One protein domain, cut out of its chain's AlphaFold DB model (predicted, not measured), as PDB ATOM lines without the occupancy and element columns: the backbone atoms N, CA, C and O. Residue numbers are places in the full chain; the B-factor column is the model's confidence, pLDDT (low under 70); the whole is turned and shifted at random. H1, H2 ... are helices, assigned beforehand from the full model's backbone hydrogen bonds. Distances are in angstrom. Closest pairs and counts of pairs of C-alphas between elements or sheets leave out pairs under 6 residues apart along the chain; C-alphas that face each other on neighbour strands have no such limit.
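AT A GLANCE: This is residues 2 to 67 of the 67 residues of an uncharacterized protein of Enterocloster clostridioformis (UniProt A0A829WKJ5). The longest helix, H1, sticks out as a free arm at one end, and a long link of residues 23 to 35 joins it to a corner made by a short helix, H2, and a longer one, H3, which meet near their ends as an L. No two of these helices touch, and residues 53 to 65 of H3 stick out from the corner as a second arm. The printed part has 66 residues with three named helices, in the order H1, H2, H3, and no named strand; the class is all helix. The whole is extended, with a radius of gyration of the C-alphas of 18.4 A, and its outline is flat, spanning 56 by 36 by 20 A.

IN THESE COORDINATES: H1 is residues 2 to 22, Arg 2 to Asn 22, and measures 30.6 A from first to last C-alpha. It begins with C-alpha 2 at (-2.037, -31.873, 29.321) and ends with C-alpha 22 at (-26.346, -39.360, 46.260). H3 is residues 48 to 65 and measures 26.3 A, ending with C-alpha 65 at (-52.093, -35.075, 57.456). H2, residues 36 to 44, lies between them along the chain and measures 12.4 A.

HOW THE PARTS SIT: H1 is apart from H2 and apart from H3. Residues 2 to 29, of which 2 to 22 belong to H1, stand free. H2 and H3 are close but not clearly touching, with 1 pair of C-alphas within 8 A. Their closest C-alphas are those of Leu 42 and Lys 48, 5.7 A apart. Their lines stand at 71 degrees, only just about perpendicular, and their centres are 17.8 A apart. Residues 43 to 50, of which 48 to 50 belong to H3, stand free, and so do residues 53 to 67, of which 53 to 65 belong to H3. In H1, H2 and H3 every pair of O of residue i and N of residue i+4 is within hydrogen-bond range.

THE WHOLE: The two C-alphas farthest apart are those of Arg 2 and Lys 67, the first and last printed residues, at 60.1 A; Lys 67 is also the chain's last residue. The printed part has no cut. The link from H1 to H2 is long, with 13 residues between them, and its C-alphas lie 7 to 23 A from the mean of all C-alphas. The link from H2 to H3 is tight, with 3 residues between them. The mean pLDDT of the printed part is 92.0, and residues 2 and 67 are under 70. Mean pLDDT is 85 in H1, 98 in H2 and 96 in H3.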
ATOM      1  N   ARG A   2      -1.684 -30.636  28.588       62.81
ATOM      2  CA  ARG A   2      -2.037 -31.873  29.321       62.81
ATOM      3  C   ARG A   2      -2.728 -31.598  30.666       62.81
ATOM      4  O   ARG A   2      -3.812 -32.114  30.893       62.81
ATOM      5  N   ASP A   3      -2.221 -30.635  31.434       71.69
ATOM      6  CA  ASP A   3      -2.755 -30.295  32.767       71.69
ATOM      7  C   ASP A   3      -4.238 -29.872  32.777       71.69
ATOM      8  O   ASP A   3      -4.969 -30.116  33.737       71.69
ATOM      9  N   TRP A   4      -4.715 -29.241  31.697       74.25
ATOM     10  CA  TRP A   4      -6.120 -28.833  31.581       74.25
ATOM     11  C   TRP A   4      -7.047 -30.032  31.360       74.25
ATOM     12  O   TRP A   4      -8.126 -30.077  31.953       74.25
ATOM     13  N   LEU A   5      -6.614 -31.014  30.565       76.56
ATOM     14  CA  LEU A   5      -7.362 -32.250  30.327       76.56
ATOM     15  C   LEU A   5      -7.443 -33.085  31.612       76.56
ATOM     16  O   LEU A   5      -8.544 -33.441  32.031       76.56
ATOM     17  N   ASP A   6      -6.323 -33.244  32.325       79.88
ATOM     18  CA  ASP A   6      -6.276 -33.965  33.606       79.88
ATOM     19  C   ASP A   6      -7.216 -33.334  34.656       79.88
ATOM     20  O   ASP A   6      -7.897 -34.022  35.423       79.88
ATOM     21  N   SER A   7      -7.325 -31.999  34.658       83.62
ATOM     22  CA  SER A   7      -8.244 -31.272  35.543       83.62
ATOM     23  C   SER A   7      -9.729 -31.484  35.207       83.62
ATOM     24  O   SER A   7     -10.593 -31.395  36.088       83.62
ATOM     25  N   ILE A   8     -10.068 -31.742  33.939       86.25
ATOM     26  CA  ILE A   8     -11.434 -32.061  33.501       86.25
ATOM     27  C   ILE A   8     -11.789 -33.480  33.930       86.25
ATOM     28  O   ILE A   8     -12.841 -33.684  34.537       86.25
ATOM     29  N   ASP A   9     -10.890 -34.432  33.698       86.38
ATOM     30  CA  ASP A   9     -11.110 -35.832  34.050       86.38
ATOM     31  C   ASP A   9     -11.261 -36.017  35.561       86.38
ATOM     32  O   ASP A   9     -12.204 -36.670  36.023       86.38
ATOM     33  N   ALA A  10     -10.428 -35.342  36.356       86.06
ATOM     34  CA  ALA A  10     -10.556 -35.339  37.810       86.06
ATOM     35  C   ALA A  10     -11.913 -34.773  38.284       86.06
ATOM     36  O   ALA A  10     -12.506 -35.291  39.237       86.06
ATOM     37  N   ARG A  11     -12.439 -33.727  37.629       84.69
ATOM     38  CA  ARG A  11     -13.774 -33.173  37.934       84.69
ATOM     39  C   ARG A  11     -14.889 -34.143  37.554       84.69
ATOM     40  O   ARG A  11     -15.790 -34.364  38.362       84.69
ATOM     41  N   ASN A  12     -14.799 -34.771  36.384       89.81
ATOM     42  CA  ASN A  12     -15.780 -35.748  35.911       89.81
ATOM     43  C   ASN A  12     -15.863 -36.963  36.842       89.81
ATOM     44  O   ASN A  12     -16.959 -37.383  37.212       89.81
ATOM     45  N   GLN A  13     -14.722 -37.487  37.296       89.88
ATOM     46  CA  GLN A  13     -14.676 -38.604  38.242       89.88
ATOM     47  C   GLN A  13     -15.289 -38.241  39.600       89.88
ATOM     48  O   GLN A  13     -16.064 -39.020  40.163       89.88
ATOM     49  N   LYS A  14     -14.994 -37.041  40.121       88.75
ATOM     50  CA  LYS A  14     -15.614 -36.540  41.359       88.75
ATOM     51  C   LYS A  14     -17.130 -36.411  41.213       88.75
ATOM     52  O   LYS A  14     -17.860 -36.869  42.093       88.75
ATOM     53  N   GLN A  15     -17.603 -35.860  40.096       85.62
ATOM     54  CA  GLN A  15     -19.033 -35.736  39.817       85.62
ATOM     55  C   GLN A  15     -19.705 -37.107  39.681       85.62
ATOM     56  O   GLN A  15     -20.778 -37.324  40.239       85.62
ATOM     57  N   ALA A  16     -19.061 -38.061  39.008       88.81
ATOM     58  CA  ALA A  16     -19.565 -39.424  38.873       88.81
ATOM     59  C   ALA A  16     -19.689 -40.123  40.235       88.81
ATOM     60  O   ALA A  16     -20.714 -40.744  40.517       88.81
ATOM     61  N   LYS A  17     -18.689 -39.969  41.114       91.00
ATOM     62  CA  LYS A  17     -18.735 -40.492  42.488       91.00
ATOM     63  C   LYS A  17     -19.876 -39.865  43.292       91.00
ATOM     64  O   LYS A  17     -20.591 -40.585  43.987       91.00
ATOM     65  N   TYR A  18     -20.072 -38.551  43.181       89.00
ATOM     66  CA  TYR A  18     -21.187 -37.870  43.838       89.00
ATOM     67  C   TYR A  18     -22.536 -38.394  43.335       89.00
ATOM     68  O   TYR A  18     -23.376 -38.780  44.147       89.00
ATOM     69  N   ASN A  19     -22.721 -38.474  42.017       88.44
ATOM     70  CA  ASN A  19     -23.960 -38.959  41.418       88.44
ATOM     71  C   ASN A  19     -24.259 -40.399  41.860       88.44
ATOM     72  O   ASN A  19     -25.370 -40.679  42.301       88.44
ATOM     73  N   LYS A  20     -23.257 -41.289  41.829       90.25
ATOM     74  CA  LYS A  20     -23.401 -42.686  42.266       90.25
ATOM     75  C   LYS A  20     -23.858 -42.807  43.721       90.25
ATOM     76  O   LYS A  20     -24.654 -43.685  44.031       90.25
ATOM     77  N   ASN A  21     -23.354 -41.946  44.602       93.38
ATOM     78  CA  ASN A  21     -23.611 -42.061  46.037       93.38
ATOM     79  C   ASN A  21     -24.872 -41.320  46.504       93.38
ATOM     80  O   ASN A  21     -25.413 -41.665  47.547       93.38
ATOM     81  N   ASN A  22     -25.319 -40.292  45.776       93.06
ATOM     82  CA  ASN A  22     -26.346 -39.360  46.260       93.06
ATOM     83  C   ASN A  22     -27.592 -39.294  45.373       93.06
ATOM     84  O   ASN A  22     -28.532 -38.568  45.694       93.06
ATOM     85  N   THR A  23     -27.609 -39.996  44.237       91.94
ATOM     86  CA  THR A  23     -28.731 -39.930  43.298       91.94
ATOM     87  C   THR A  23     -29.227 -41.318  42.938       91.94
ATOM     88  O   THR A  23     -28.445 -42.231  42.690       91.94
ATOM     89  N   VAL A  24     -30.548 -41.458  42.888       92.75
ATOM     90  CA  VAL A  24     -31.226 -42.631  42.341       92.75
ATOM     91  C   VAL A  24     -32.115 -42.147  41.206       92.75
ATOM     92  O   VAL A  24     -32.874 -41.188  41.366       92.75
ATOM     93  N   GLY A  25     -31.989 -42.789  40.048       90.62
ATOM     94  CA  GLY A  25     -32.892 -42.599  38.921       90.62
ATOM     95  C   GLY A  25     -33.979 -43.665  38.946       90.62
ATOM     96  O   GLY A  25     -33.684 -44.836  39.176       90.62
ATOM     97  N   PHE A  26     -35.219 -43.271  38.679       92.44
ATOM     98  CA  PHE A  26     -36.280 -44.212  38.341       92.44
ATOM     99  C   PHE A  26     -36.692 -43.984  36.888       92.44
ATOM    100  O   PHE A  26     -36.644 -42.859  36.385       92.44
ATOM    101  N   TYR A  27     -37.084 -45.059  36.216       94.75
ATOM    102  CA  TYR A  27     -37.588 -45.015  34.852       94.75
ATOM    103  C   TYR A  27     -39.096 -45.260  34.855       94.75
ATOM    104  O   TYR A  27     -39.577 -46.167  35.530       94.75
ATOM    105  N   MET A  28     -39.831 -44.460  34.086       94.12
ATOM    106  CA  MET A  28     -41.273 -44.595  33.888       94.12
ATOM    107  C   MET A  28     -41.560 -44.604  32.390       94.12
ATOM    108  O   MET A  28     -41.115 -43.715  31.664       94.12
ATOM    109  N   LYS A  29     -42.297 -45.619  31.931       96.88
ATOM    110  CA  LYS A  29     -42.802 -45.675  30.556       96.88
ATOM    111  C   LYS A  29     -44.066 -44.828  30.461       96.88
ATOM    112  O   LYS A  29     -44.959 -45.007  31.278       96.88
ATOM    113  N   LEU A  30     -44.122 -43.958  29.456       97.19
ATOM    114  CA  LEU A  30     -45.314 -43.205  29.074       97.19
ATOM    115  C   LEU A  30     -45.683 -43.589  27.644       97.19
ATOM    116  O   LEU A  30     -44.813 -43.681  26.772       97.19
ATOM    117  N   ASN A  31     -46.961 -43.836  27.411       98.00
ATOM    118  CA  ASN A  31     -47.497 -44.122  26.096       98.00
ATOM    119  C   ASN A  31     -47.730 -42.806  25.344       98.00
ATOM    120  O   ASN A  31     -48.437 -41.917  25.807       98.00
ATOM    121  N   ILE A  32     -47.161 -42.695  24.146       97.69
ATOM    122  CA  ILE A  32     -47.224 -41.472  23.336       97.69
ATOM    123  C   ILE A  32     -48.643 -41.078  22.896       97.69
ATOM    124  O   ILE A  32     -48.856 -39.927  22.526       97.69
ATOM    125  N   HIS A  33     -49.597 -42.014  22.917       97.50
ATOM    126  CA  HIS A  33     -50.985 -41.790  22.519       97.50
ATOM    127  C   HIS A  33     -51.892 -41.520  23.717       97.50
ATOM    128  O   HIS A  33     -52.644 -40.550  23.689       97.50
ATOM    129  N   THR A  34     -51.831 -42.354  24.759       98.19
ATOM    130  CA  THR A  34     -52.738 -42.224  25.914       98.19
ATOM    131  C   THR A  34     -52.243 -41.223  26.947       98.19
ATOM    132  O   THR A  34     -53.065 -40.571  27.573       98.19
ATOM    133  N   ASP A  35     -50.925 -41.051  27.069       97.81
ATOM    134  CA  ASP A  35     -50.299 -40.179  28.072       97.81
ATOM    135  C   ASP A  35     -49.747 -38.903  27.414       97.81
ATOM    136  O   ASP A  35     -48.795 -38.274  27.889       97.81
ATOM    137  N   ALA A  36     -50.300 -38.537  26.253       98.12
ATOM    138  CA  ALA A  36     -49.847 -37.397  25.464       98.12
ATOM    139  C   ALA A  36     -49.957 -36.077  26.245       98.12
ATOM    140  O   ALA A  36     -49.117 -35.189  26.096       98.12
ATOM    141  N   ASP A  37     -50.977 -35.949  27.087       98.19
ATOM    142  CA  ASP A  37     -51.187 -34.834  28.004       98.19
ATOM    143  C   ASP A  37     -50.084 -34.754  29.074       98.19
ATOM    144  O   ASP A  37     -49.480 -33.693  29.243       98.19
ATOM    145  N   ILE A  38     -49.738 -35.875  29.714       97.44
ATOM    146  CA  ILE A  38     -48.648 -35.972  30.697       97.44
ATOM    147  C   ILE A  38     -47.313 -35.611  30.042       97.44
ATOM    148  O   ILE A  38     -46.532 -34.831  30.594       97.44
ATOM    149  N   ILE A  39     -47.048 -36.138  28.843       97.88
ATOM    150  CA  ILE A  39     -45.827 -35.846  28.083       97.88
ATOM    151  C   ILE A  39     -45.735 -34.346  27.779       97.88
ATOM    152  O   ILE A  39     -44.694 -33.735  28.032       97.88
ATOM    153  N   ARG A  40     -46.819 -33.735  27.285       98.25
ATOM    154  CA  ARG A  40     -46.872 -32.293  26.990       98.25
ATOM    155  C   ARG A  40     -46.685 -31.452  28.247       98.25
ATOM    156  O   ARG A  40     -45.917 -30.491  28.230       98.25
ATOM    157  N   TRP A  41     -47.329 -31.834  29.348       98.12
ATOM    158  CA  TRP A  41     -47.165 -31.159  30.630       98.12
ATOM    159  C   TRP A  41     -45.718 -31.243  31.130       98.12
ATOM    160  O   TRP A  41     -45.153 -30.226  31.519       98.12
ATOM    161  N   LEU A  42     -45.065 -32.408  31.049       97.12
ATOM    162  CA  LEU A  42     -43.650 -32.564  31.411       97.12
ATOM    163  C   LEU A  42     -42.721 -31.741  30.508       97.12
ATOM    164  O   LEU A  42     -41.699 -31.221  30.964       97.12
ATOM    165  N   GLN A  43     -43.037 -31.637  29.219       96.88
ATOM    166  CA  GLN A  43     -42.257 -30.847  28.268       96.88
ATOM    167  C   GLN A  43     -42.320 -29.348  28.561       96.88
ATOM    168  O   GLN A  43     -41.302 -28.683  28.383       96.88
ATOM    169  N   SER A  44     -43.448 -28.837  29.063       97.88
ATOM    170  CA  SER A  44     -43.598 -27.417  29.399       97.88
ATOM    171  C   SER A  44     -42.925 -27.004  30.714       97.88
ATOM    172  O   SER A  44     -42.777 -25.811  30.971       97.88
ATOM    173  N   GLN A  45     -42.481 -27.954  31.547       97.75
ATOM    174  CA  GLN A  45     -41.839 -27.626  32.822       97.75
ATOM    175  C   GLN A  45     -40.386 -27.149  32.634       97.75
ATOM    176  O   GLN A  45     -39.609 -27.841  31.966       97.75
ATOM    177  N   PRO A  46     -39.950 -26.080  33.335       96.25
ATOM    178  CA  PRO A  46     -38.546 -25.650  33.350       96.25
ATOM    179  C   PRO A  46     -37.587 -26.746  33.837       96.25
ATOM    180  O   PRO A  46     -36.459 -26.866  33.366       96.25
ATOM    181  N   SER A  47     -38.049 -27.580  34.776       97.50
ATOM    182  CA  SER A  47     -37.338 -28.767  35.250       97.50
ATOM    183  C   SER A  47     -38.320 -29.907  35.501       97.50
ATOM    184  O   SER A  47     -39.098 -29.873  36.454       97.50
ATOM    185  N   LYS A  48     -38.243 -30.954  34.672       95.56
ATOM    186  CA  LYS A  48     -39.067 -32.171  34.795       95.56
ATOM    187  C   LYS A  48     -38.892 -32.829  36.161       95.56
ATOM    188  O   LYS A  48     -39.866 -33.114  36.849       95.56
ATOM    189  N   GLN A  49     -37.638 -33.004  36.584       94.88
ATOM    190  CA  GLN A  49     -37.333 -33.587  37.890       94.88
ATOM    191  C   GLN A  49     -37.839 -32.708  39.036       94.88
ATOM    192  O   GLN A  49     -38.358 -33.234  40.013       94.88
ATOM    193  N   GLY A  50     -37.692 -31.382  38.937       96.75
ATOM    194  CA  GLY A  50     -38.171 -30.455  39.962       96.75
ATOM    195  C   GLY A  50     -39.689 -30.506  40.122       96.75
ATOM    196  O   GLY A  50     -40.180 -30.655  41.240       96.75
ATOM    197  N   ALA A  51     -40.418 -30.462  39.003       97.56
ATOM    198  CA  ALA A  51     -41.874 -30.529  38.985       97.56
ATOM    199  C   ALA A  51     -42.398 -31.845  39.581       97.56
ATOM    200  O   ALA A  51     -43.238 -31.814  40.477       97.56
ATOM    201  N   ILE A  52     -41.838 -32.987  39.164       96.81
ATOM    202  CA  ILE A  52     -42.206 -34.305  39.702       96.81
ATOM    203  C   ILE A  52     -41.888 -34.393  41.203       96.81
ATOM    204  O   ILE A  52     -42.729 -34.819  41.989       96.81
ATOM    205  N   LYS A  53     -40.697 -33.951  41.636       96.44
ATOM    206  CA  LYS A  53     -40.310 -33.982  43.058       96.44
ATOM    207  C   LYS A  53     -41.211 -33.112  43.935       96.44
ATOM    208  O   LYS A  53     -41.353 -33.423  45.112       96.44
ATOM    209  N   ARG A  54     -41.765 -32.017  43.410       97.94
ATOM    210  CA  ARG A  54     -42.737 -31.192  44.138       97.94
ATOM    211  C   ARG A  54     -44.036 -31.969  44.351       97.94
ATOM    212  O   ARG A  54     -44.388 -32.196  45.496       97.94
ATOM    213  N   LEU A  55     -44.632 -32.494  43.277       97.31
ATOM    214  CA  LEU A  55     -45.866 -33.290  43.356       97.31
ATOM    215  C   LEU A  55     -45.738 -34.491  44.308       97.31
ATOM    216  O   LEU A  55     -46.628 -34.740  45.108       97.31
ATOM    217  N   ILE A  56     -44.606 -35.204  44.272       97.06
ATOM    218  CA  ILE A  56     -44.350 -36.326  45.192       97.06
ATOM    219  C   ILE A  56     -44.296 -35.856  46.654       97.06
ATOM    220  O   ILE A  56     -44.806 -36.545  47.532       97.06
ATOM    221  N   ARG A  57     -43.666 -34.709  46.941       98.31
ATOM    222  CA  ARG A  57     -43.596 -34.178  48.312       98.31
ATOM    223  C   ARG A  57     -44.957 -33.716  48.811       98.31
ATOM    224  O   ARG A  57     -45.270 -33.984  49.966       98.31
ATOM    225  N   ASP A  58     -45.738 -33.076  47.948       98.06
ATOM    226  CA  ASP A  58     -47.092 -32.625  48.270       98.06
ATOM    227  C   ASP A  58     -47.986 -33.830  48.620       98.06
ATOM    228  O   ASP A  58     -48.656 -33.824  49.649       98.06
ATOM    229  N   GLU A  59     -47.903 -34.916  47.846       97.94
ATOM    230  CA  GLU A  59     -48.616 -36.178  48.106       97.94
ATOM    231  C   GLU A  59     -48.186 -36.848  49.425       97.94
ATOM    232  O   GLU A  59     -49.019 -37.333  50.191       97.94
ATOM    233  N   ILE A  60     -46.879 -36.871  49.721       97.75
ATOM    234  CA  ILE A  60     -46.362 -37.391  51.000       97.75
ATOM    235  C   ILE A  60     -46.913 -36.571  52.173       97.75
ATOM    236  O   ILE A  60     -47.317 -37.149  53.182       97.75
ATOM    237  N   ALA A  61     -46.932 -35.241  52.045       97.56
ATOM    238  CA  ALA A  61     -47.443 -34.344  53.074       97.56
ATOM    239  C   ALA A  61     -48.954 -34.523  53.284       97.56
ATOM    240  O   ALA A  61     -49.397 -34.631  54.425       97.56
ATOM    241  N   HIS A  62     -49.724 -34.638  52.197       97.31
ATOM    242  CA  HIS A  62     -51.163 -34.900  52.248       97.31
ATOM    243  C   HIS A  62     -51.469 -36.177  53.037       97.31
ATOM    244  O   HIS A  62     -52.185 -36.140  54.037       97.31
ATOM    245  N   LYS A  63     -50.818 -37.289  52.680       96.25
ATOM    246  CA  LYS A  63     -50.984 -38.582  53.366       96.25
ATOM    247  C   LYS A  63     -50.550 -38.578  54.828       96.25
ATOM    248  O   LYS A  63     -51.015 -39.415  55.598       96.25
ATOM    249  N   ALA A  64     -49.628 -37.696  55.209       93.81
ATOM    250  CA  ALA A  64     -49.231 -37.532  56.601       93.81
ATOM    251  C   ALA A  64     -50.287 -36.770  57.416       93.81
ATOM    252  O   ALA A  64     -50.414 -37.038  58.602       93.81
ATOM    253  N   SER A  65     -51.035 -35.853  56.792       88.75
ATOM    254  CA  SER A  65     -52.093 -35.075  57.456       88.75
ATOM    255  C   SER A  65     -53.423 -35.816  57.621       88.75
ATOM    256  O   SER A  65     -54.229 -35.436  58.461       88.75
ATOM    257  N   GLU A  66     -53.654 -36.866  56.832       82.88
ATOM    258  CA  GLU A  66     -54.859 -37.709  56.904       82.88
ATOM    259  C   GLU A  66     -54.761 -38.839  57.949       82.88
ATOM    260  O   GLU A  66     -55.728 -39.577  58.143       82.88
ATOM    261  N   LYS A  67     -53.597 -39.004  58.590       61.84
ATOM    262  CA  LYS A  67     -53.342 -39.986  59.652       61.84
ATOM    263  C   LYS A  67     -53.332 -39.326  61.021       61.84
ATOM    264  O   LYS A  67     -53.820 -39.992  61.959       61.84
TER     265      LYS A  67